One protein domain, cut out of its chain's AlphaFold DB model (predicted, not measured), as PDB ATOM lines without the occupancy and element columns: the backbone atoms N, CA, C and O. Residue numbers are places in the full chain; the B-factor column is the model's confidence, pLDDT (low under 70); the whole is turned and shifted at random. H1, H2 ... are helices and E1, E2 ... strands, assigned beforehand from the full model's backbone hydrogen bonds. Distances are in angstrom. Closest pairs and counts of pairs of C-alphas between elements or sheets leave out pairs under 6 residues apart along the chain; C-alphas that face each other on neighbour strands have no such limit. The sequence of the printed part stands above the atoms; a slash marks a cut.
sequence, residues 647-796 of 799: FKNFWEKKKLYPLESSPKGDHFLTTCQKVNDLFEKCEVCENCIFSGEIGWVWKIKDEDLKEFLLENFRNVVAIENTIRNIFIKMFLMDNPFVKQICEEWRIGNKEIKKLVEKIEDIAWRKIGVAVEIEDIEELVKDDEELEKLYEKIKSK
ATOM      1  N   PHE A 647      12.173  29.076   1.958       91.12
ATOM      2  CA  PHE A 647      12.633  29.053   0.564       91.12
ATOM      3  C   PHE A 647      13.924  28.257   0.314       91.12
ATOM      4  O   PHE A 647      14.321  28.089  -0.840       91.12
ATOM      5  N   LYS A 648      14.586  27.710   1.345       91.00
ATOM      6  CA  LYS A 648      15.883  27.027   1.180       91.00
ATOM      7  C   LYS A 648      15.827  25.889   0.156       91.00
ATOM      8  O   LYS A 648      16.655  25.827  -0.749       91.00
ATOM      9  N   ASN A 649      14.819  25.022   0.256       89.50
ATOM     10  CA  ASN A 649      14.643  23.899  -0.672       89.50
ATOM     11  C   ASN A 649      14.248  24.361  -2.080       89.50
ATOM     12  O   ASN A 649      14.647  23.740  -3.067       89.50
ATOM     13  N   PHE A 650      13.490  25.454  -2.173       92.12
ATOM     14  CA  PHE A 650      13.092  26.046  -3.445       92.12
ATOM     15  C   PHE A 650      14.318  26.514  -4.242       92.12
ATOM     16  O   PHE A 650      14.487  26.123  -5.402       92.12
ATOM     17  N   TRP A 651      15.223  27.266  -3.605       93.69
ATOM     18  CA  TRP A 651      16.456  27.737  -4.243       93.69
ATOM     19  C   TRP A 651      17.350  26.584  -4.708       93.69
ATOM     20  O   TRP A 651      17.842  26.606  -5.838       93.69
ATOM     21  N   GLU A 652      17.503  25.540  -3.888       91.69
ATOM     22  CA  GLU A 652      18.275  24.346  -4.252       91.69
ATOM     23  C   GLU A 652      17.669  23.607  -5.456       91.69
ATOM     24  O   GLU A 652      18.387  23.308  -6.414       91.69
ATOM     25  N   LYS A 653      16.345  23.373  -5.468       91.44
ATOM     26  CA  LYS A 653      15.636  22.720  -6.588       91.44
ATOM     27  C   LYS A 653      15.852  23.482  -7.899       91.44
ATOM     28  O   LYS A 653      16.111  22.872  -8.937       91.44
ATOM     29  N   LYS A 654      15.788  24.814  -7.845       91.50
ATOM     30  CA  LYS A 654      15.981  25.707  -8.997       91.50
ATOM     31  C   LYS A 654      17.437  25.927  -9.390       91.50
ATOM     32  O   LYS A 654      17.687  26.530 -10.433       91.50
ATOM     33  N   LYS A 655      18.392  25.449  -8.585       94.62
ATOM     34  CA  LYS A 655      19.819  25.770  -8.720       94.62
ATOM     35  C   LYS A 655      20.043  27.286  -8.760       94.62
ATOM     36  O   LYS A 655      20.769  27.798  -9.609       94.62
ATOM     37  N   LEU A 656      19.393  28.008  -7.855       94.69
ATOM     38  CA  LEU A 656      19.560  29.447  -7.678       94.69
ATOM     39  C   LEU A 656      20.315  29.726  -6.381       94.69
ATOM     40  O   LEU A 656      20.184  28.989  -5.405       94.69
ATOM     41  N   TYR A 657      21.111  30.790  -6.375       95.38
ATOM     42  CA  TYR A 657      21.808  31.264  -5.187       95.38
ATOM     43  C   TYR A 657      21.290  32.658  -4.804       95.38
ATOM     44  O   TYR A 657      21.531  33.607  -5.559       95.38
ATOM     45  N   PRO A 658      20.562  32.791  -3.679       94.25
ATOM     46  CA  PRO A 658      19.866  34.023  -3.320       94.25
ATOM     47  C   PRO A 658      20.812  35.043  -2.676       94.25
ATOM     48  O   PRO A 658      21.204  34.918  -1.513       94.25
ATOM     49  N   LEU A 659      21.169  36.068  -3.444       91.38
ATOM     50  CA  LEU A 659      21.972  37.206  -3.010       91.38
ATOM     51  C   LEU A 659      21.093  38.259  -2.332       91.38
ATOM     52  O   LEU A 659      19.996  38.550  -2.804       91.38
ATOM     53  N   GLU A 660      21.585  38.826  -1.235       86.69
ATOM     54  CA  GLU A 660      20.946  39.935  -0.523       86.69
ATOM     55  C   GLU A 660      20.931  41.181  -1.420       86.69
ATOM     56  O   GLU A 660      21.913  41.478  -2.111       86.69
ATOM     57  N   SER A 661      19.805  41.896  -1.447       77.25
ATOM     58  CA  SER A 661      19.724  43.176  -2.147       77.25
ATOM     59  C   SER A 661      20.277  44.312  -1.283       77.25
ATOM     60  O   SER A 661      20.355  44.237  -0.061       77.25
ATOM     61  N   SER A 662      20.717  45.383  -1.934       68.12
ATOM     62  CA  SER A 662      21.228  46.569  -1.247       68.12
ATOM     63  C   SER A 662      20.096  47.333  -0.546       68.12
ATOM     64  O   SER A 662      19.147  47.728  -1.230       68.12
ATOM     65  N   PRO A 663      20.246  47.719   0.737       54.31
ATOM     66  CA  PRO A 663      19.294  48.605   1.417       54.31
ATOM     67  C   PRO A 663      19.141  49.978   0.738       54.31
ATOM     68  O   PRO A 663      18.127  50.654   0.895       54.31
ATOM     69  N   LYS A 664      20.155  50.419  -0.026       55.75
ATOM     70  CA  LYS A 664      20.172  51.699  -0.760       55.75
ATOM     71  C   LYS A 664      19.702  51.568  -2.221       55.75
ATOM     72  O   LYS A 664      19.762  52.546  -2.963       55.75
ATOM     73  N   GLY A 665      19.205  50.394  -2.628       55.16
ATOM     74  CA  GLY A 665      18.579  50.125  -3.930       55.16
ATOM     75  C   GLY A 665      19.406  49.253  -4.885       55.16
ATOM     76  O   GLY A 665      20.618  49.122  -4.730       55.16
ATOM     77  N   ASP A 666      18.744  48.698  -5.909       61.09
ATOM     78  CA  ASP A 666      19.266  47.733  -6.904       61.09
ATOM     79  C   ASP A 666      20.343  48.273  -7.884       61.09
ATOM     80  O   ASP A 666      20.294  48.018  -9.092       61.09
ATOM     81  N   HIS A 667      21.290  49.080  -7.413       65.00
ATOM     82  CA  HIS A 667      22.288  49.731  -8.263       65.00
ATOM     83  C   HIS A 667      23.431  48.796  -8.687       65.00
ATOM     84  O   HIS A 667      24.001  48.989  -9.755       65.00
ATOM     85  N   PHE A 668      23.731  47.754  -7.909       75.19
ATOM     86  CA  PHE A 668      24.774  46.769  -8.214       75.19
ATOM     87  C   PHE A 668      24.153  45.414  -8.591       75.19
ATOM     88  O   PHE A 668      23.029  45.126  -8.184       75.19
ATOM     89  N   LEU A 669      24.876  44.578  -9.350       79.31
ATOM     90  CA  LEU A 669      24.364  43.317  -9.924       79.31
ATOM     91  C   LEU A 669      23.163  43.513 -10.870       79.31
ATOM     92  O   LEU A 669      22.265  42.676 -10.930       79.31
ATOM     93  N   THR A 670      23.142  44.604 -11.642       77.19
ATOM     94  CA  THR A 670      22.058  44.890 -12.599       77.19
ATOM     95  C   THR A 670      21.960  43.856 -13.719       77.19
ATOM     96  O   THR A 670      20.898  43.692 -14.312       77.19
ATOM     97  N   THR A 671      23.051  43.136 -13.990       76.88
ATOM     98  CA  THR A 671      23.097  42.030 -14.954       76.88
ATOM     99  C   THR A 671      22.597  40.694 -14.396       76.88
ATOM    100  O   THR A 671      22.400  39.752 -15.165       76.88
ATOM    101  N   CYS A 672      22.392  40.582 -13.080       84.88
ATOM    102  CA  CYS A 672      21.841  39.377 -12.465       84.88
ATOM    103  C   CYS A 672      20.313  39.384 -12.537       84.88
ATOM    104  O   CYS A 672      19.677  40.433 -12.455       84.88
ATOM    105  N   GLN A 673      19.725  38.189 -12.639       88.88
ATOM    106  CA  GLN A 673      18.281  38.027 -12.508       88.88
ATOM    107  C   GLN A 673      17.842  38.494 -11.116       88.88
ATOM    108  O   GLN A 673      18.517  38.218 -10.121       88.88
ATOM    109  N   LYS A 674      16.702  39.169 -11.037       88.19
ATOM    110  CA  LYS A 674      16.084  39.599  -9.783       88.19
ATOM    111  C   LYS A 674      14.865  38.744  -9.482       88.19
ATOM    112  O   LYS A 674      14.212  38.241 -10.395       88.19
ATOM    113  N   VAL A 675      14.512  38.614  -8.206       87.75
ATOM    114  CA  VAL A 675      13.283  37.908  -7.812       87.75
ATOM    115  C   VAL A 675      12.043  38.580  -8.416       87.75
ATOM    116  O   VAL A 675      11.155  37.874  -8.882       87.75
ATOM    117  N   ASN A 676      12.021  39.914  -8.533       83.06
ATOM    118  CA  ASN A 676      10.961  40.633  -9.258       83.06
ATOM    119  C   ASN A 676      10.767  40.162 -10.716       83.06
ATOM    120  O   ASN A 676       9.648  40.215 -11.216       83.06
ATOM    121  N   ASP A 677      11.807  39.653 -11.390       86.56
ATOM    122  CA  ASP A 677      11.704  39.165 -12.778       86.56
ATOM    123  C   ASP A 677      10.932  37.834 -12.888       86.56
ATOM    124  O   ASP A 677      10.594  37.390 -13.992       86.56
ATOM    125  N   LEU A 678      10.665  37.177 -11.751       88.19
ATOM    126  CA  LEU A 678       9.818  35.983 -11.643       88.19
ATOM    127  C   LEU A 678       8.322  36.326 -11.584       88.19
ATOM    128  O   LEU A 678       7.485  35.423 -11.543       88.19
ATOM    129  N   PHE A 679       7.983  37.614 -11.604       86.12
ATOM    130  CA  PHE A 679       6.620  38.120 -11.638       86.12
ATOM    131  C   PHE A 679       6.369  38.864 -12.953       86.12
ATOM    132  O   PHE A 679       7.268  39.456 -13.549       86.12
ATOM    133  N   GLU A 680       5.125  38.853 -13.417       86.56
ATOM    134  CA  GLU A 680       4.663  39.668 -14.537       86.56
ATOM    135  C   GLU A 680       3.517  40.570 -14.079       86.56
ATOM    136  O   GLU A 680       2.623  40.149 -13.337       86.56
ATOM    137  N   LYS A 681       3.544  41.841 -14.488       78.81
ATOM    138  CA  LYS A 681       2.428  42.746 -14.213       78.81
ATOM    139  C   LYS A 681       1.213  42.228 -14.979       78.81
ATOM    140  O   LYS A 681       1.311  41.939 -16.169       78.81
ATOM    141  N   CYS A 682       0.057  42.144 -14.326       74.62
ATOM    142  CA  CYS A 682      -1.177  41.806 -15.033       74.62
ATOM    143  C   CYS A 682      -1.517  42.896 -16.074       74.62
ATOM    144  O   CYS A 682      -1.904  44.004 -15.703       74.62
ATOM    145  N   GLU A 683      -1.437  42.579 -17.372       63.00
ATOM    146  CA  GLU A 683      -1.799  43.503 -18.468       63.00
ATOM    147  C   GLU A 683      -3.305  43.812 -18.514       63.00
ATOM    148  O   GLU A 683      -3.729  44.888 -18.919       63.00
ATOM    149  N   VAL A 684      -4.141  42.900 -18.009       61.97
ATOM    150  CA  VAL A 684      -5.612  43.034 -17.984       61.97
ATOM    151  C   VAL A 684      -6.090  44.034 -16.904       61.97
ATOM    152  O   VAL A 684      -7.285  44.150 -16.625       61.97
ATOM    153  N   CYS A 685      -5.171  44.711 -16.210       62.00
ATOM    154  CA  CYS A 685      -5.406  45.308 -14.898       62.00
ATOM    155  C   CYS A 685      -4.950  46.779 -14.766       62.00
ATOM    156  O   CYS A 685      -4.766  47.236 -13.642       62.00
ATOM    157  N   GLU A 686      -4.772  47.542 -15.855       55.69
ATOM    158  CA  GLU A 686      -4.258  48.932 -15.791       55.69
ATOM    159  C   GLU A 686      -5.093  49.901 -14.923       55.69
ATOM    160  O   GLU A 686      -4.548  50.885 -14.441       55.69
ATOM    161  N   ASN A 687      -6.372  49.587 -14.664       63.72
ATOM    162  CA  ASN A 687      -7.275  50.325 -13.763       63.72
ATOM    163  C   ASN A 687      -7.772  49.457 -12.585       63.72
ATOM    164  O   ASN A 687      -8.946  49.512 -12.196       63.72
ATOM    165  N   CYS A 688      -6.925  48.560 -12.077       71.12
ATOM    166  CA  CYS A 688      -7.282  47.702 -10.953       71.12
ATOM    167  C   CYS A 688      -7.557  48.524  -9.686       71.12
ATOM    168  O   CYS A 688      -6.945  49.559  -9.452       71.12
ATOM    169  N   ILE A 689      -8.442  48.033  -8.819       71.75
ATOM    170  CA  ILE A 689      -8.707  48.669  -7.524       71.75
ATOM    171  C   ILE A 689      -7.460  48.753  -6.632       71.75
ATOM    172  O   ILE A 689      -7.343  49.679  -5.843       71.75
ATOM    173  N   PHE A 690      -6.516  47.829  -6.820       72.56
ATOM    174  CA  PHE A 690      -5.240  47.781  -6.110       72.56
ATOM    175  C   PHE A 690      -4.139  48.640  -6.754       72.56
ATOM    176  O   PHE A 690      -3.058  48.749  -6.185       72.56
ATOM    177  N   SER A 691      -4.355  49.221  -7.945       60.53
ATOM    178  CA  SER A 691      -3.326  49.978  -8.681       60.53
ATOM    179  C   SER A 691      -3.224  51.456  -8.270       60.53
ATOM    180  O   SER A 691      -2.947  52.306  -9.117       60.53
ATOM    181  N   GLY A 692      -3.511  51.782  -7.002       58.22
ATOM    182  CA  GLY A 692      -3.361  53.135  -6.446       58.22
ATOM    183  C   GLY A 692      -1.900  53.613  -6.416       58.22
ATOM    184  O   GLY A 692      -1.010  52.929  -6.910       58.22
ATOM    185  N   GLU A 693      -1.618  54.769  -5.796       52.62
ATOM    186  CA  GLU A 693      -0.273  55.395  -5.785       52.62
ATOM    187  C   GLU A 693       0.871  54.476  -5.278       52.62
ATOM    188  O   GLU A 693       2.041  54.780  -5.504       52.62
ATOM    189  N   ILE A 694       0.555  53.358  -4.600       55.19
ATOM    190  CA  ILE A 694       1.493  52.537  -3.809       55.19
ATOM    191  C   ILE A 694       1.260  51.002  -3.997       55.19
ATOM    192  O   ILE A 694       1.900  50.176  -3.342       55.19
ATOM    193  N   GLY A 695       0.367  50.565  -4.899       62.50
ATOM    194  CA  GLY A 695      -0.036  49.150  -5.036       62.50
ATOM    195  C   GLY A 695       0.001  48.616  -6.471       62.50
ATOM    196  O   GLY A 695      -0.281  49.338  -7.423       62.50
ATOM    197  N   TRP A 696       0.377  47.344  -6.643       72.38
ATOM    198  CA  TRP A 696       0.466  46.683  -7.948       72.38
ATOM    199  C   TRP A 696      -0.061  45.252  -7.869       72.38
ATOM    200  O   TRP A 696       0.187  44.535  -6.899       72.38
ATOM    201  N   VAL A 697      -0.741  44.810  -8.930       78.50
ATOM    202  CA  VAL A 697      -1.192  43.421  -9.061       78.50
ATOM    203  C   VAL A 697      -0.264  42.658  -9.990       78.50
ATOM    204  O   VAL A 697      -0.097  43.017 -11.162       78.50
ATOM    205  N   TRP A 698       0.306  41.587  -9.458       79.38
ATOM    206  CA  TRP A 698       1.288  40.760 -10.138       79.38
ATOM    207  C   TRP A 698       0.785  39.332 -10.262       79.38
ATOM    208  O   TRP A 698       0.075  38.816  -9.398       79.38
ATOM    209  N   LYS A 699       1.176  38.696 -11.357       85.12
ATOM    210  CA  LYS A 699       1.012  37.270 -11.580       85.12
ATOM    211  C   LYS A 699       2.379  36.607 -11.482       85.12
ATOM    212  O   LYS A 699       3.382  37.177 -11.918       85.12
ATOM    213  N   ILE A 700       2.429  35.423 -10.891       87.31
ATOM    214  CA  ILE A 700       3.666  34.660 -10.777       87.31
ATOM    215  C   ILE A 700       3.950  34.045 -12.150       87.31
ATOM    216  O   ILE A 700       3.140  33.291 -12.688       87.31
ATOM    217  N   LYS A 701       5.091  34.408 -12.740       89.75
ATOM    218  CA  LYS A 701       5.517  33.944 -14.067       89.75
ATOM    219  C   LYS A 701       6.211  32.582 -14.002       89.75
ATOM    220  O   LYS A 701       6.168  31.822 -14.964       89.75
ATOM    221  N   ASP A 702       6.894  32.296 -12.896       89.88
ATOM    222  CA  ASP A 702       7.591  31.029 -12.680       89.88
ATOM    223  C   ASP A 702       6.656  29.986 -12.041       89.88
ATOM    224  O   ASP A 702       6.214  30.151 -10.908       89.88
ATOM    225  N   GLU A 703       6.355  28.905 -12.766       88.19
ATOM    226  CA  GLU A 703       5.375  27.896 -12.326       88.19
ATOM    227  C   GLU A 703       5.799  27.148 -11.052       88.19
ATOM    228  O   GLU A 703       4.972  26.917 -10.178       88.19
ATOM    229  N   ASP A 704       7.085  26.828 -10.876       88.31
ATOM    230  CA  ASP A 704       7.545  26.191  -9.633       88.31
ATOM    231  C   ASP A 704       7.436  27.149  -8.433       88.31
ATOM    232  O   ASP A 704       7.150  26.708  -7.322       88.31
ATOM    233  N   LEU A 705       7.703  28.452  -8.620       89.19
ATOM    234  CA  LEU A 705       7.502  29.455  -7.567       89.19
ATOM    235  C   LEU A 705       6.020  29.555  -7.216       89.19
ATOM    236  O   LEU A 705       5.671  29.655  -6.041       89.19
ATOM    237  N   LYS A 706       5.155  29.512  -8.231       87.94
ATOM    238  CA  LYS A 706       3.709  29.513  -8.056       87.94
ATOM    239  C   LYS A 706       3.244  28.296  -7.272       87.94
ATOM    240  O   LYS A 706       2.553  28.478  -6.277       87.94
ATOM    241  N   GLU A 707       3.638  27.090  -7.672       87.06
ATOM    242  CA  GLU A 707       3.340  25.858  -6.934       87.06
ATOM    243  C   GLU A 707       3.839  25.955  -5.491       87.06
ATOM    244  O   GLU A 707       3.074  25.730  -4.560       87.06
ATOM    245  N   PHE A 708       5.084  26.391  -5.288       88.81
ATOM    246  CA  PHE A 708       5.666  26.518  -3.956       88.81
ATOM    247  C   PHE A 708       4.902  27.506  -3.062       88.81
ATOM    248  O   PHE A 708       4.597  27.184  -1.909       88.81
ATOM    249  N   LEU A 709       4.574  28.696  -3.577       84.69
ATOM    250  CA  LEU A 709       3.789  29.702  -2.858       84.69
ATOM    251  C   LEU A 709       2.364  29.201  -2.591       84.69
ATOM    252  O   LEU A 709       1.874  29.329  -1.477       84.69
ATOM    253  N   LEU A 710       1.727  28.551  -3.564       81.19
ATOM    254  CA  LEU A 710       0.417  27.923  -3.393       81.19
ATOM    255  C   LEU A 710       0.454  26.650  -2.542       81.19
ATOM    256  O   LEU A 710      -0.597  26.100  -2.259       81.19
ATOM    257  N   GLU A 711       1.600  26.124  -2.135       84.56
ATOM    258  CA  GLU A 711       1.674  24.998  -1.198       84.56
ATOM    259  C   GLU A 711       1.964  25.475   0.221       84.56
ATOM    260  O   GLU A 711       1.305  25.037   1.160       84.56
ATOM    261  N   ASN A 712       2.914  26.397   0.367       83.56
ATOM    262  CA  ASN A 712       3.457  26.808   1.662       83.56
ATOM    263  C   ASN A 712       2.856  28.127   2.171       83.56
ATOM    264  O   ASN A 712       2.938  28.416   3.358       83.56
ATOM    265  N   PHE A 713       2.238  28.910   1.283       82.12
ATOM    266  CA  PHE A 713       1.743  30.265   1.533       82.12
ATOM    267  C   PHE A 713       0.364  30.492   0.880       82.12
ATOM    268  O   PHE A 713       0.077  31.573   0.372       82.12
ATOM    269  N   ARG A 714      -0.507  29.467   0.878       76.38
ATOM    270  CA  ARG A 714      -1.847  29.489   0.238       76.38
ATOM    271  C   ARG A 714      -2.692  30.700   0.597       76.38
ATOM    272  O   ARG A 714      -3.444  31.199  -0.236       76.38
ATOM    273  N   ASN A 715      -2.553  31.150   1.834       79.94
ATOM    274  CA  ASN A 715      -3.373  32.212   2.383       79.94
ATOM    275  C   ASN A 715      -2.754  33.591   2.147       79.94
ATOM    276  O   ASN A 715      -3.407  34.588   2.417       79.94
ATOM    277  N   VAL A 716      -1.543  33.687   1.590       82.75
ATOM    278  CA  VAL A 716      -0.913  34.978   1.299       82.75
ATOM    279  C   VAL A 716      -1.623  35.650   0.126       82.75
ATOM    280  O   VAL A 716      -1.652  35.139  -0.996       82.75
ATOM    281  N   VAL A 717      -2.192  36.823   0.393       80.94
ATOM    282  CA  VAL A 717      -2.914  37.650  -0.585       80.94
ATOM    283  C   VAL A 717      -2.073  38.826  -1.073       80.94
ATOM    284  O   VAL A 717      -2.208  39.261  -2.221       80.94
ATOM    285  N   ALA A 718      -1.180  39.335  -0.226       79.88
ATOM    286  CA  ALA A 718      -0.285  40.427  -0.566       79.88
ATOM    287  C   ALA A 718       1.083  40.238   0.082       79.88
ATOM    288  O   ALA A 718       1.202  39.772   1.217       79.88
ATOM    289  N   ILE A 719       2.108  40.645  -0.655       78.00
ATOM    290  CA  ILE A 719       3.489  40.692  -0.209       78.00
ATOM    291  C   ILE A 719       3.935  42.152  -0.199       78.00
ATOM    292  O   ILE A 719       3.709  42.892  -1.158       78.00
ATOM    293  N   GLU A 720       4.577  42.571   0.883       71.62
ATOM    294  CA  GLU A 720       5.206  43.882   0.963       71.62
ATOM    295  C   GLU A 720       6.629  43.857   0.394       71.62
ATOM    296  O   GLU A 720       7.385  42.902   0.594       71.62
ATOM    297  N   ASN A 721       6.986  44.930  -0.307       66.88
ATOM    298  CA  ASN A 721       8.336  45.209  -0.762       66.88
ATOM    299  C   ASN A 721       8.711  46.660  -0.431       66.88
ATOM    300  O   ASN A 721       7.915  47.571  -0.670       66.88
ATOM    301  N   THR A 722       9.931  46.896   0.038       61.28
ATOM    302  CA  THR A 722      10.475  48.243   0.209       61.28
ATOM    303  C   THR A 722      11.425  48.565  -0.941       61.28
ATOM    304  O   THR A 722      12.562  48.105  -0.979       61.28
ATOM    305  N   ILE A 723      11.010  49.424  -1.878       57.44
ATOM    306  CA  ILE A 723      11.911  49.919  -2.933       57.44
ATOM    307  C   ILE A 723      12.266  51.374  -2.636       57.44
ATOM    308  O   ILE A 723      11.417  52.255  -2.720       57.44
ATOM    309  N   ARG A 724      13.542  51.662  -2.332       52.62
ATOM    310  CA  ARG A 724      14.044  53.033  -2.076       52.62
ATOM    311  C   ARG A 724      13.273  53.780  -0.969       52.62
ATOM    312  O   ARG A 724      12.994  54.968  -1.116       52.62
ATOM    313  N   ASN A 725      12.928  53.094   0.124       53.44
ATOM    314  CA  ASN A 725      12.078  53.609   1.215       53.44
ATOM    315  C   ASN A 725      10.641  53.977   0.794       53.44
ATOM    316  O   ASN A 725       9.948  54.687   1.519       53.44
ATOM    317  N   ILE A 726      10.192  53.505  -0.372       56.19
ATOM    318  CA  ILE A 726       8.799  53.565  -0.805       56.19
ATOM    319  C   ILE A 726       8.219  52.171  -0.591       56.19
ATOM    320  O   ILE A 726       8.719  51.192  -1.148       56.19
ATOM    321  N   PHE A 727       7.171  52.090   0.222       62.84
ATOM    322  CA  PHE A 727       6.386  50.872   0.372       62.84
ATOM    323  C   PHE A 727       5.751  50.532  -0.973       62.84
ATOM    324  O   PHE A 727       5.157  51.393  -1.606       62.84
ATOM    325  N   ILE A 728       5.885  49.302  -1.445       66.38
ATOM    326  CA  ILE A 728       5.212  48.821  -2.648       66.38
ATOM    327  C   ILE A 728       4.498  47.530  -2.277       66.38
ATOM    328  O   ILE A 728       5.111  46.572  -1.812       66.38
ATOM    329  N   LYS A 729       3.183  47.507  -2.488       74.75
ATOM    330  CA  LYS A 729       2.345  46.342  -2.191       74.75
ATOM    331  C   LYS A 729       2.193  45.496  -3.447       74.75
ATOM    332  O   LYS A 729       1.706  45.986  -4.468       74.75
ATOM    333  N   MET A 730       2.603  44.234  -3.374       79.12
ATOM    334  CA  MET A 730       2.441  43.249  -4.437       79.12
ATOM    335  C   MET A 730       1.270  42.329  -4.096       79.12
ATOM    336  O   MET A 730       1.411  41.392  -3.314       79.12
ATOM    337  N   PHE A 731       0.104  42.588  -4.686       81.56
ATOM    338  CA  PHE A 731      -1.050  41.694  -4.576       81.56
ATOM    339  C   PHE A 731      -0.899  40.528  -5.555       81.56
ATOM    340  O   PHE A 731      -0.653  40.743  -6.748       81.56
ATOM    341  N   LEU A 732      -1.043  39.300  -5.057       83.94
ATOM    342  CA  LEU A 732      -0.821  38.081  -5.833       83.94
ATOM    343  C   LEU A 732      -2.108  37.657  -6.544       83.94
ATOM    344  O   LEU A 732      -3.015  37.109  -5.924       83.94
ATOM    345  N   MET A 733      -2.184  37.865  -7.861       82.50
ATOM    346  CA  MET A 733      -3.353  37.492  -8.674       82.50
ATOM    347  C   MET A 733      -3.643  35.983  -8.657       82.50
ATOM    348  O   MET A 733      -4.783  35.569  -8.855       82.50
ATOM    349  N   ASP A 734      -2.620  35.157  -8.443       83.62
ATOM    350  CA  ASP A 734      -2.769  33.702  -8.365       83.62
ATOM    351  C   ASP A 734      -3.493  33.236  -7.087       83.62
ATOM    352  O   ASP A 734      -3.930  32.088  -7.031       83.62
ATOM    353  N   ASN A 735      -3.684  34.114  -6.092       86.25
ATOM    354  CA  ASN A 735      -4.541  33.832  -4.945       86.25
ATOM    355  C   ASN A 735      -6.034  33.956  -5.348       86.25
ATOM    356  O   ASN A 735      -6.445  35.018  -5.839       86.25
ATOM    357  N   PRO A 736      -6.879  32.928  -5.117       85.12
ATOM    358  CA  PRO A 736      -8.291  32.955  -5.515       85.12
ATOM    359  C   PRO A 736      -9.092  34.125  -4.923       85.12
ATOM    360  O   PRO A 736      -9.973  34.662  -5.596       85.12
ATOM    361  N   PHE A 737      -8.760  34.577  -3.710       86.38
ATOM    362  CA  PHE A 737      -9.432  35.698  -3.046       86.38
ATOM    363  C   PHE A 737      -9.137  37.023  -3.758       86.38
ATOM    364  O   PHE A 737     -10.046  37.790  -4.077       86.38
ATOM    365  N   VAL A 738      -7.866  37.261  -4.098       85.19
ATOM    366  CA  VAL A 738      -7.427  38.446  -4.856       85.19
ATOM    367  C   VAL A 738      -8.049  38.459  -6.252       85.19
ATOM    368  O   VAL A 738      -8.510  39.505  -6.723       85.19
ATOM    369  N   LYS A 739      -8.112  37.291  -6.902       85.00
ATOM    370  CA  LYS A 739      -8.759  37.125  -8.205       85.00
ATOM    371  C   LYS A 739     -10.248  37.471  -8.142       85.00
ATOM    372  O   LYS A 739     -10.714  38.257  -8.967       85.00
ATOM    373  N   GLN A 740     -10.968  36.961  -7.142       87.19
ATOM    374  CA  GLN A 740     -12.396  37.232  -6.969       87.19
ATOM    375  C   GLN A 740     -12.671  38.716  -6.685       87.19
ATOM    376  O   GLN A 740     -13.588  39.294  -7.271       87.19
ATOM    377  N   ILE A 741     -11.848  39.366  -5.851       85.75
ATOM    378  CA  ILE A 741     -11.915  40.819  -5.627       85.75
ATOM    379  C   ILE A 741     -11.766  41.579  -6.951       85.75
ATOM    380  O   ILE A 741     -12.550  42.487  -7.243       85.75
ATOM    381  N   CYS A 742     -10.783  41.199  -7.772       81.06
ATOM    382  CA  CYS A 742     -10.549  41.835  -9.068       81.06
ATOM    383  C   CYS A 742     -11.725  41.643 -10.040       81.06
ATOM    384  O   CYS A 742     -12.073  42.577 -10.766       81.06
ATOM    385  N   GLU A 743     -12.336  40.459 -10.078       83.12
ATOM    386  CA  GLU A 743     -13.489  40.162 -10.938       83.12
ATOM    387  C   GLU A 743     -14.732  40.960 -10.536       83.12
ATOM    388  O   GLU A 743     -15.363  41.603 -11.377       83.12
ATOM    389  N   GLU A 744     -15.058  40.998  -9.248       84.94
ATOM    390  CA  GLU A 744     -16.219  41.736  -8.755       84.94
ATOM    391  C   GLU A 744     -16.059  43.261  -8.913       84.94
ATOM    392  O   GLU A 744     -17.025  43.956  -9.247       84.94
ATOM    393  N   TRP A 745     -14.842  43.797  -8.738       81.81
ATOM    394  CA  TRP A 745     -14.543  45.203  -9.033       81.81
ATOM    395  C   TRP A 745     -14.803  45.540 -10.506       81.81
ATOM    396  O   TRP A 745     -15.425  46.561 -10.806       81.81
ATOM    397  N   ARG A 746     -14.396  44.664 -11.437       79.06
ATOM    398  CA  ARG A 746     -14.622  44.851 -12.884       79.06
ATOM    399  C   ARG A 746     -16.100  44.898 -13.259       79.06
ATOM    400  O   ARG A 746     -16.460  45.602 -14.197       79.06
ATOM    401  N   ILE A 747     -16.952  44.183 -12.527       84.06
ATOM    402  CA  ILE A 747     -18.409  44.179 -12.738       84.06
ATOM    403  C   ILE A 747     -19.066  45.430 -12.101       84.06
ATOM    404  O   ILE A 747     -20.270  45.647 -12.219       84.06
ATOM    405  N   GLY A 748     -18.276  46.318 -11.484       79.00
ATOM    406  CA  GLY A 748     -18.719  47.614 -10.970       79.00
ATOM    407  C   GLY A 748     -19.209  47.577  -9.524       79.00
ATOM    408  O   GLY A 748     -19.913  48.498  -9.099       79.00
ATOM    409  N   ASN A 749     -18.853  46.541  -8.757       81.69
ATOM    410  CA  ASN A 749     -19.207  46.453  -7.345       81.69
ATOM    411  C   ASN A 749     -18.407  47.477  -6.516       81.69
ATOM    412  O   ASN A 749     -17.266  47.239  -6.120       81.69
ATOM    413  N   LYS A 750     -19.022  48.635  -6.248       76.56
ATOM    414  CA  LYS A 750     -18.394  49.745  -5.512       76.56
ATOM    415  C   LYS A 750     -18.124  49.434  -4.034       76.56
ATOM    416  O   LYS A 750     -17.275  50.097  -3.447       76.56
ATOM    417  N   GLU A 751     -18.805  48.448  -3.445       79.06
ATOM    418  CA  GLU A 751     -18.639  48.066  -2.030       79.06
ATOM    419  C   GLU A 751     -17.248  47.477  -1.765       79.06
ATOM    420  O   GLU A 751     -16.665  47.696  -0.707       79.06
ATOM    421  N   ILE A 752     -16.656  46.832  -2.774       82.00
ATOM    422  CA  ILE A 752     -15.319  46.223  -2.705       82.00
ATOM    423  C   ILE A 752     -14.223  47.240  -2.439       82.00
ATOM    424  O   ILE A 752     -13.211  46.899  -1.832       82.00
ATOM    425  N   LYS A 753     -14.441  48.502  -2.811       80.62
ATOM    426  CA  LYS A 753     -13.497  49.573  -2.510       80.62
ATOM    427  C   LYS A 753     -13.250  49.722  -1.010       80.62
ATOM    428  O   LYS A 753     -12.098  49.851  -0.619       80.62
ATOM    429  N   LYS A 754     -14.295  49.608  -0.181       80.00
ATOM    430  CA  LYS A 754     -14.157  49.664   1.284       80.00
ATOM    431  C   LYS A 754     -13.303  48.509   1.817       80.00
ATOM    432  O   LYS A 754     -12.459  48.719   2.681       80.00
ATOM    433  N   LEU A 755     -13.509  47.297   1.295       82.38
ATOM    434  CA  LEU A 755     -12.734  46.118   1.690       82.38
ATOM    435  C   LEU A 755     -11.267  46.248   1.267       82.38
ATOM    436  O   LEU A 755     -10.377  45.974   2.063       82.38
ATOM    437  N   VAL A 756     -11.005  46.714   0.045       80.81
ATOM    438  CA  VAL A 756      -9.639  46.929  -0.452       80.81
ATOM    439  C   VAL A 756      -8.908  48.002   0.351       80.81
ATOM    440  O   VAL A 756      -7.781  47.753   0.758       80.81
ATOM    441  N   GLU A 757      -9.549  49.129   0.672       80.56
ATOM    442  CA  GLU A 757      -8.968  50.174   1.534       80.56
ATOM    443  C   GLU A 757      -8.556  49.618   2.912       80.56
ATOM    444  O   GLU A 757      -7.512  49.980   3.454       80.56
ATOM    445  N   LYS A 758      -9.340  48.686   3.471       77.88
ATOM    446  CA  LYS A 758      -9.022  48.015   4.741       77.88
ATOM    447  C   LYS A 758      -7.891  47.003   4.610       77.88
ATOM    448  O   LYS A 758      -7.004  46.987   5.456       77.88
ATOM    449  N   ILE A 759      -7.881  46.196   3.550       77.62
ATOM    450  CA  ILE A 759      -6.769  45.279   3.254       77.62
ATOM    451  C   ILE A 759      -5.473  46.075   3.060       77.62
ATOM    452  O   ILE A 759      -4.421  45.692   3.567       77.62
ATOM    453  N   GLU A 760      -5.542  47.217   2.376       75.94
ATOM    454  CA  GLU A 760      -4.412  48.124   2.208       75.94
ATOM    455  C   GLU A 760      -3.935  48.721   3.539       75.94
ATOM    456  O   GLU A 760      -2.725  48.871   3.708       75.94
ATOM    457  N   ASP A 761      -4.828  49.036   4.479       76.69
ATOM    458  CA  ASP A 761      -4.489  49.496   5.836       76.69
ATOM    459  C   ASP A 761      -3.824  48.385   6.671       76.69
ATOM    460  O   ASP A 761      -2.820  48.638   7.336       76.69
ATOM    461  N   ILE A 762      -4.282  47.130   6.575       73.81
ATOM    462  CA  ILE A 762      -3.605  45.981   7.214       73.81
ATOM    463  C   ILE A 762      -2.207  45.798   6.633       73.81
ATOM    464  O   ILE A 762      -1.233  45.722   7.381       73.81
ATOM    465  N   ALA A 763      -2.104  45.796   5.301       69.12
ATOM    466  CA  ALA A 763      -0.831  45.716   4.597       69.12
ATOM    467  C   ALA A 763       0.113  46.858   4.997       69.12
ATOM    468  O   ALA A 763       1.320  46.676   5.028       69.12
ATOM    469  N   TRP A 764      -0.426  48.037   5.321       68.12
ATOM    470  CA  TRP A 764       0.361  49.173   5.795       68.12
ATOM    471  C   TRP A 764       0.839  49.013   7.245       68.12
ATOM    472  O   TRP A 764       1.928  49.460   7.594       68.12
ATOM    473  N   ARG A 765       0.034  48.394   8.114       68.75
ATOM    474  CA  ARG A 765       0.376  48.176   9.531       68.75
ATOM    475  C   ARG A 765       1.323  46.997   9.736       68.75
ATOM    476  O   ARG A 765       2.080  46.989  10.704       68.75
ATOM    477  N   LYS A 766       1.290  46.014   8.838       66.44
ATOM    478  CA  LYS A 766       2.126  44.812   8.864       66.44
ATOM    479  C   LYS A 766       3.442  44.994   8.102       66.44
ATOM    480  O   LYS A 766       3.773  44.178   7.253       66.44
ATOM    481  N   ILE A 767       4.205  46.021   8.479       55.47
ATOM    482  CA  ILE A 767       5.509  46.322   7.872       55.47
ATOM    483  C   ILE A 767       6.441  45.097   7.943       55.47
ATOM    484  O   ILE A 767       6.693  44.532   9.013       55.47
ATOM    485  N   GLY A 768       6.950  44.690   6.787       55.06
ATOM    486  CA  GLY A 768       7.778  43.525   6.544       55.06
ATOM    487  C   GLY A 768       7.058  42.184   6.704       55.06
ATOM    488  O   GLY A 768       7.735  41.218   7.031       55.06
ATOM    489  N   VAL A 769       5.732  42.055   6.580       65.06
ATOM    490  CA  VAL A 769       5.014  40.758   6.692       65.06
ATOM    491  C   VAL A 769       4.148  40.496   5.455       65.06
ATOM    492  O   VAL A 769       3.688  41.422   4.796       65.06
ATOM    493  N   ALA A 770       3.904  39.222   5.138       75.38
ATOM    494  CA  ALA A 770       2.815  38.865   4.237       75.38
ATOM    495  C   ALA A 770       1.463  39.190   4.888       75.38
ATOM    496  O   ALA A 770       1.304  39.040   6.101       75.38
ATOM    497  N   VAL A 771       0.503  39.628   4.075       77.75
ATOM    498  CA  VAL A 771      -0.903  39.696   4.481       77.75
ATOM    499  C   VAL A 771      -1.538  38.373   4.111       77.75
ATOM    500  O   VAL A 771      -1.544  38.001   2.932       77.75
ATOM    501  N   GLU A 772      -2.047  37.672   5.113       84.75
ATOM    502  CA  GLU A 772      -2.742  36.402   4.950       84.75
ATOM    503  C   GLU A 772      -4.266  36.598   4.980       84.75
ATOM    504  O   GLU A 772      -4.772  37.639   5.406       84.75
ATOM    505  N   ILE A 773      -5.023  35.608   4.504       82.81
ATOM    506  CA  ILE A 773      -6.492  35.624   4.548       82.81
ATOM    507  C   ILE A 773      -6.977  35.748   5.998       82.81
ATOM    508  O   ILE A 773      -7.922  36.490   6.252       82.81
ATOM    509  N   GLU A 774      -6.308  35.095   6.946       83.06
ATOM    510  CA  GLU A 774      -6.610  35.137   8.379       83.06
ATOM    511  C   GLU A 774      -6.556  36.559   8.949       83.06
ATOM    512  O   GLU A 774      -7.362  36.919   9.805       83.06
ATOM    513  N   ASP A 775      -5.655  37.397   8.435       82.06
ATOM    514  CA  ASP A 775      -5.539  38.794   8.860       82.06
ATOM    515  C   ASP A 775      -6.758  39.611   8.442       82.06
ATOM    516  O   ASP A 775      -7.211  40.512   9.150       82.06
ATOM    517  N   ILE A 776      -7.300  39.280   7.271       82.19
ATOM    518  CA  ILE A 776      -8.526  39.875   6.755       82.19
ATOM    519  C   ILE A 776      -9.714  39.360   7.566       82.19
ATOM    520  O   ILE A 776     -10.553  40.163   7.961       82.19
ATOM    521  N   GLU A 777      -9.761  38.058   7.862       84.31
ATOM    522  CA  GLU A 777     -10.795  37.449   8.708       84.31
ATOM    523  C   GLU A 777     -10.835  38.064  10.110       84.31
ATOM    524  O   GLU A 777     -11.914  38.249  10.667       84.31
ATOM    525  N   GLU A 778      -9.686  38.390  10.701       83.25
ATOM    526  CA  GLU A 778      -9.629  39.072  11.992       83.25
ATOM    527  C   GLU A 778     -10.158  40.506  11.900       83.25
ATOM    528  O   GLU A 778     -10.953  40.914  12.742       83.25
ATOM    529  N   LEU A 779      -9.796  41.249  10.850       79.50
ATOM    530  CA  LEU A 779     -10.237  42.633  10.684       79.50
ATOM    531  C   LEU A 779     -11.745  42.758  10.431       79.50
ATOM    532  O   LEU A 779     -12.369  43.707  10.908       79.50
ATOM    533  N   VAL A 780     -12.342  41.846   9.660       81.62
ATOM    534  CA  VAL A 780     -13.768  41.954   9.311       81.62
ATOM    535  C   VAL A 780     -14.701  41.586  10.467       81.62
ATOM    536  O   VAL A 780     -15.842  42.028  10.457       81.62
ATOM    537  N   LYS A 781     -14.228  40.865  11.496       82.12
ATOM    538  CA  LYS A 781     -15.035  40.502  12.684       82.12
ATOM    539  C   LYS A 781     -15.574  41.707  13.455       82.12
ATOM    540  O   LYS A 781     -16.623  41.607  14.083       82.12
ATOM    541  N   ASP A 782     -14.867  42.834  13.402       77.50
ATOM    542  CA  ASP A 782     -15.237  44.059  14.115       77.50
ATOM    543  C   ASP A 782     -16.094  45.022  13.257       77.50
ATOM    544  O   ASP A 782     -16.399  46.137  13.690       77.50
ATOM    545  N   ASP A 783     -16.499  44.616  12.043       81.94
ATOM    546  CA  ASP A 783     -17.290  45.418  11.100       81.94
ATOM    547  C   ASP A 783     -18.313  44.547  10.338       81.94
ATOM    548  O   ASP A 783     -18.010  43.915   9.326       81.94
ATOM    549  N   GLU A 784     -19.563  44.550  10.815       81.19
ATOM    550  CA  GLU A 784     -20.661  43.710  10.302       81.19
ATOM    551  C   GLU A 784     -20.989  43.954   8.807       81.19
ATOM    552  O   GLU A 784     -21.559  43.087   8.136       81.19
ATOM    553  N   GLU A 785     -20.669  45.137   8.262       79.94
ATOM    554  CA  GLU A 785     -20.859  45.452   6.837       79.94
ATOM    555  C   GLU A 785     -19.749  44.802   5.994       79.94
ATOM    556  O   GLU A 785     -20.025  44.212   4.944       79.94
ATOM    557  N   LEU A 786     -18.500  44.857   6.473       80.69
ATOM    558  CA  LEU A 786     -17.349  44.229   5.824       80.69
ATOM    559  C   LEU A 786     -17.362  42.704   5.934       80.69
ATOM    560  O   LEU A 786     -17.007  42.044   4.960       80.69
ATOM    561  N   GLU A 787     -17.809  42.141   7.057       83.81
ATOM    562  CA  GLU A 787     -17.939  40.690   7.252       83.81
ATOM    563  C   GLU A 787     -18.889  40.078   6.215       83.81
ATOM    564  O   GLU A 787     -18.548  39.119   5.521       83.81
ATOM    565  N   LYS A 788     -20.056  40.706   6.004       82.62
ATOM    566  CA  LYS A 788     -21.024  40.285   4.973       82.62
ATOM    567  C   LYS A 788     -20.432  40.345   3.567       82.62
ATOM    568  O   LYS A 788     -20.720  39.479   2.739       82.62
ATOM    569  N   LEU A 789     -19.630  41.368   3.278       83.19
ATOM    570  CA  LEU A 789     -18.969  41.526   1.983       83.19
ATOM    571  C   LEU A 789     -17.855  40.487   1.779       83.19
ATOM    572  O   LEU A 789     -17.756  39.914   0.694       83.19
ATOM    573  N   TYR A 790     -17.062  40.214   2.814       85.81
ATOM    574  CA  TYR A 790     -16.021  39.191   2.819       85.81
ATOM    575  C   TYR A 790     -16.606  37.789   2.583       85.81
ATOM    576  O   TYR A 790     -16.190  37.110   1.645       85.81
ATOM    577  N   GLU A 791     -17.649  37.394   3.318       84.44
ATOM    578  CA  GLU A 791     -18.322  36.094   3.149       84.44
ATOM    579  C   GLU A 791     -18.979  35.944   1.764       84.44
ATOM    580  O   GLU A 791     -18.974  34.873   1.145       84.44
ATOM    581  N   LYS A 792     -19.493  37.042   1.199       83.06
ATOM    582  CA  LYS A 792     -20.016  37.074  -0.176       83.06
ATOM    583  C   LYS A 792     -18.927  36.857  -1.231       83.06
ATOM    584  O   LYS A 792     -19.217  36.302  -2.289       83.06
ATOM    585  N   ILE A 793     -17.699  37.303  -0.980       84.25
ATOM    586  CA  ILE A 793     -16.550  37.055  -1.861       84.25
ATOM    587  C   ILE A 793     -16.068  35.614  -1.679       84.25
ATOM    588  O   ILE A 793     -15.911  34.901  -2.668       84.25
ATOM    589  N   LYS A 794     -15.933  35.158  -0.429       83.56
ATOM    590  CA  LYS A 794     -15.493  33.803  -0.071       83.56
ATOM    591  C   LYS A 794     -16.402  32.722  -0.657       83.56
ATOM    592  O   LYS A 794     -15.921  31.794  -1.294       83.56
ATOM    593  N   SER A 795     -17.720  32.900  -0.569       82.38
ATOM    594  CA  SER A 795     -18.709  31.977  -1.156       82.38
ATOM    595  C   SER A 795     -18.642  31.846  -2.685       82.38
ATOM    596  O   SER A 795     -19.168  30.879  -3.236       82.38
ATOM    597  N   LYS A 796     -18.000  32.790  -3.388       79.75
ATOM    598  CA  LYS A 796     -17.811  32.751  -4.848       79.75
ATOM    599  C   LYS A 796     -16.498  32.101  -5.287       79.75
ATOM    600  O   LYS A 796     -16.356  31.812  -6.470       79.75
TER     601      LYS A 796
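AT A GLANCE: This is residues 647 to 796 of the 799 residues of an uncharacterized protein of Thermoprotei archaeon (UniProt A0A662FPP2). A strongly twisted sheet of four strands stands between two unlike ends: at one end the four helices H4 to H7 cluster, with H5 crossing H4, H6 and H7 and with H4 crossing H7, and at the other H1, E1 and the loop of residues 661 to 674 form a thin arm with few contacts to the rest. H3 lies at a border of the sheet, near H1. The 150 printed residues, with seven named helices and five named strands, run H1 E1 H2 E2 E3 H3 E4 E5 H4 H5 H6 H7, a mixed class of helices and strands. The sheet's order is E2, E3, E5, E4, mixed in direction. The whole is compact, with a radius of gyration of the C-alphas of 16.3 A, but elongated, spanning 48 by 30 by 29 A.

IN THESE COORDINATES: Find C-alpha 648 at (15.883, 27.027, 1.180); there H1, residues 648 to 654, begins. E1 follows at residues 656 to 660. After a long link come H2, residues 675 to 678, and E2, residues 679 to 681. Past a second long link look for E3, residues 695 to 700, 16.0 A from first to last C-alpha, and then H3, residues 703 to 712, 14.2 A. E4, residues 716 to 723, starts with C-alpha 716 at (-0.913, 34.978, 1.299) and is 20.1 A long; E5, residues 726 to 732, measures 18.9 A. Then read H4, residues 736 to 746, 15.4 A; H5, residues 752 to 765, 20.0 A; H6, residues 773 to 780; and H7, residues 784 to 794, 15.2 A, ending with C-alpha 794 at (-15.493, 33.803, -0.071).

HOW THE PARTS SIT: Start at the sheet. E2, an edge strand, is antiparallel to E3, and the two form a hairpin; find N 680 and O 699 2.8 A apart, within hydrogen-bond range. E3 is parallel to E5, with N 696 and O 729 at 2.9 A. The pairing of E3 is staggered: residues 695 to 698 pair with E5, residues 698 to 700 with E2. E5 and the edge strand E4 are an antiparallel hairpin at 153 degrees, with N 719 and O 730 at 2.8 A. Residues 716 to 718 of E4 also pair, antiparallel, with residues 771 to 772. H4 is on the sheet at a height of 10.3 A, over E5 and, only just, over E3, on which 3 of its C-alphas fall; on the local plane it stands at 57 degrees to E5, only just slantwise. H2, H3, H5 and H6 only graze the sheet, H5 with residues 759 to 764. The helix packing is mostly crossed. With residues 752 to 753 alone, H5 touches H4 at a steep tilt of 46 degrees, the C-alphas of Trp 745 and Ile 752 being closest at 6.5 A. With residues 752 to 755 alone, it touches H7, about perpendicular at 82 degrees, the closest C-alphas being those of Leu 755 and Leu 786, 6.5 A. H5 and H6 only just touch, with 3 pairs of C-alphas within 8 A, the closest those of Ile 759 and Ile 776 at 6.7 A. H4 touches H7, closest at the C-alphas of Gln 740 and Ile 793, 6.6 A. H6 and H7 touch only at the corner, where the C-alphas of Val 780 and Glu 787 are closest at 4.8 A. H1 and H3 are close but not clearly touching, with the C-alphas of Phe 650 and Phe 708 closest at 7.5 A. E1 pairs with no named strand. In H1, H3, H4, H5 and H6 every O i to N i+4 pair is within hydrogen-bond range, in H7 6 of 7; H2 is too short for such a pair.

THE WHOLE: The C-alphas farthest apart, those of Thr 671 and Glu 784, are 50.6 A apart. The printed part has no cut. The long links are E1 to H2 and E2 to E3. The mean pLDDT of the printed part is 78.4; look for values under 70 at residues 662 to 667, 683 to 687, 691 to 695, 721 to 728 and 763 to 769.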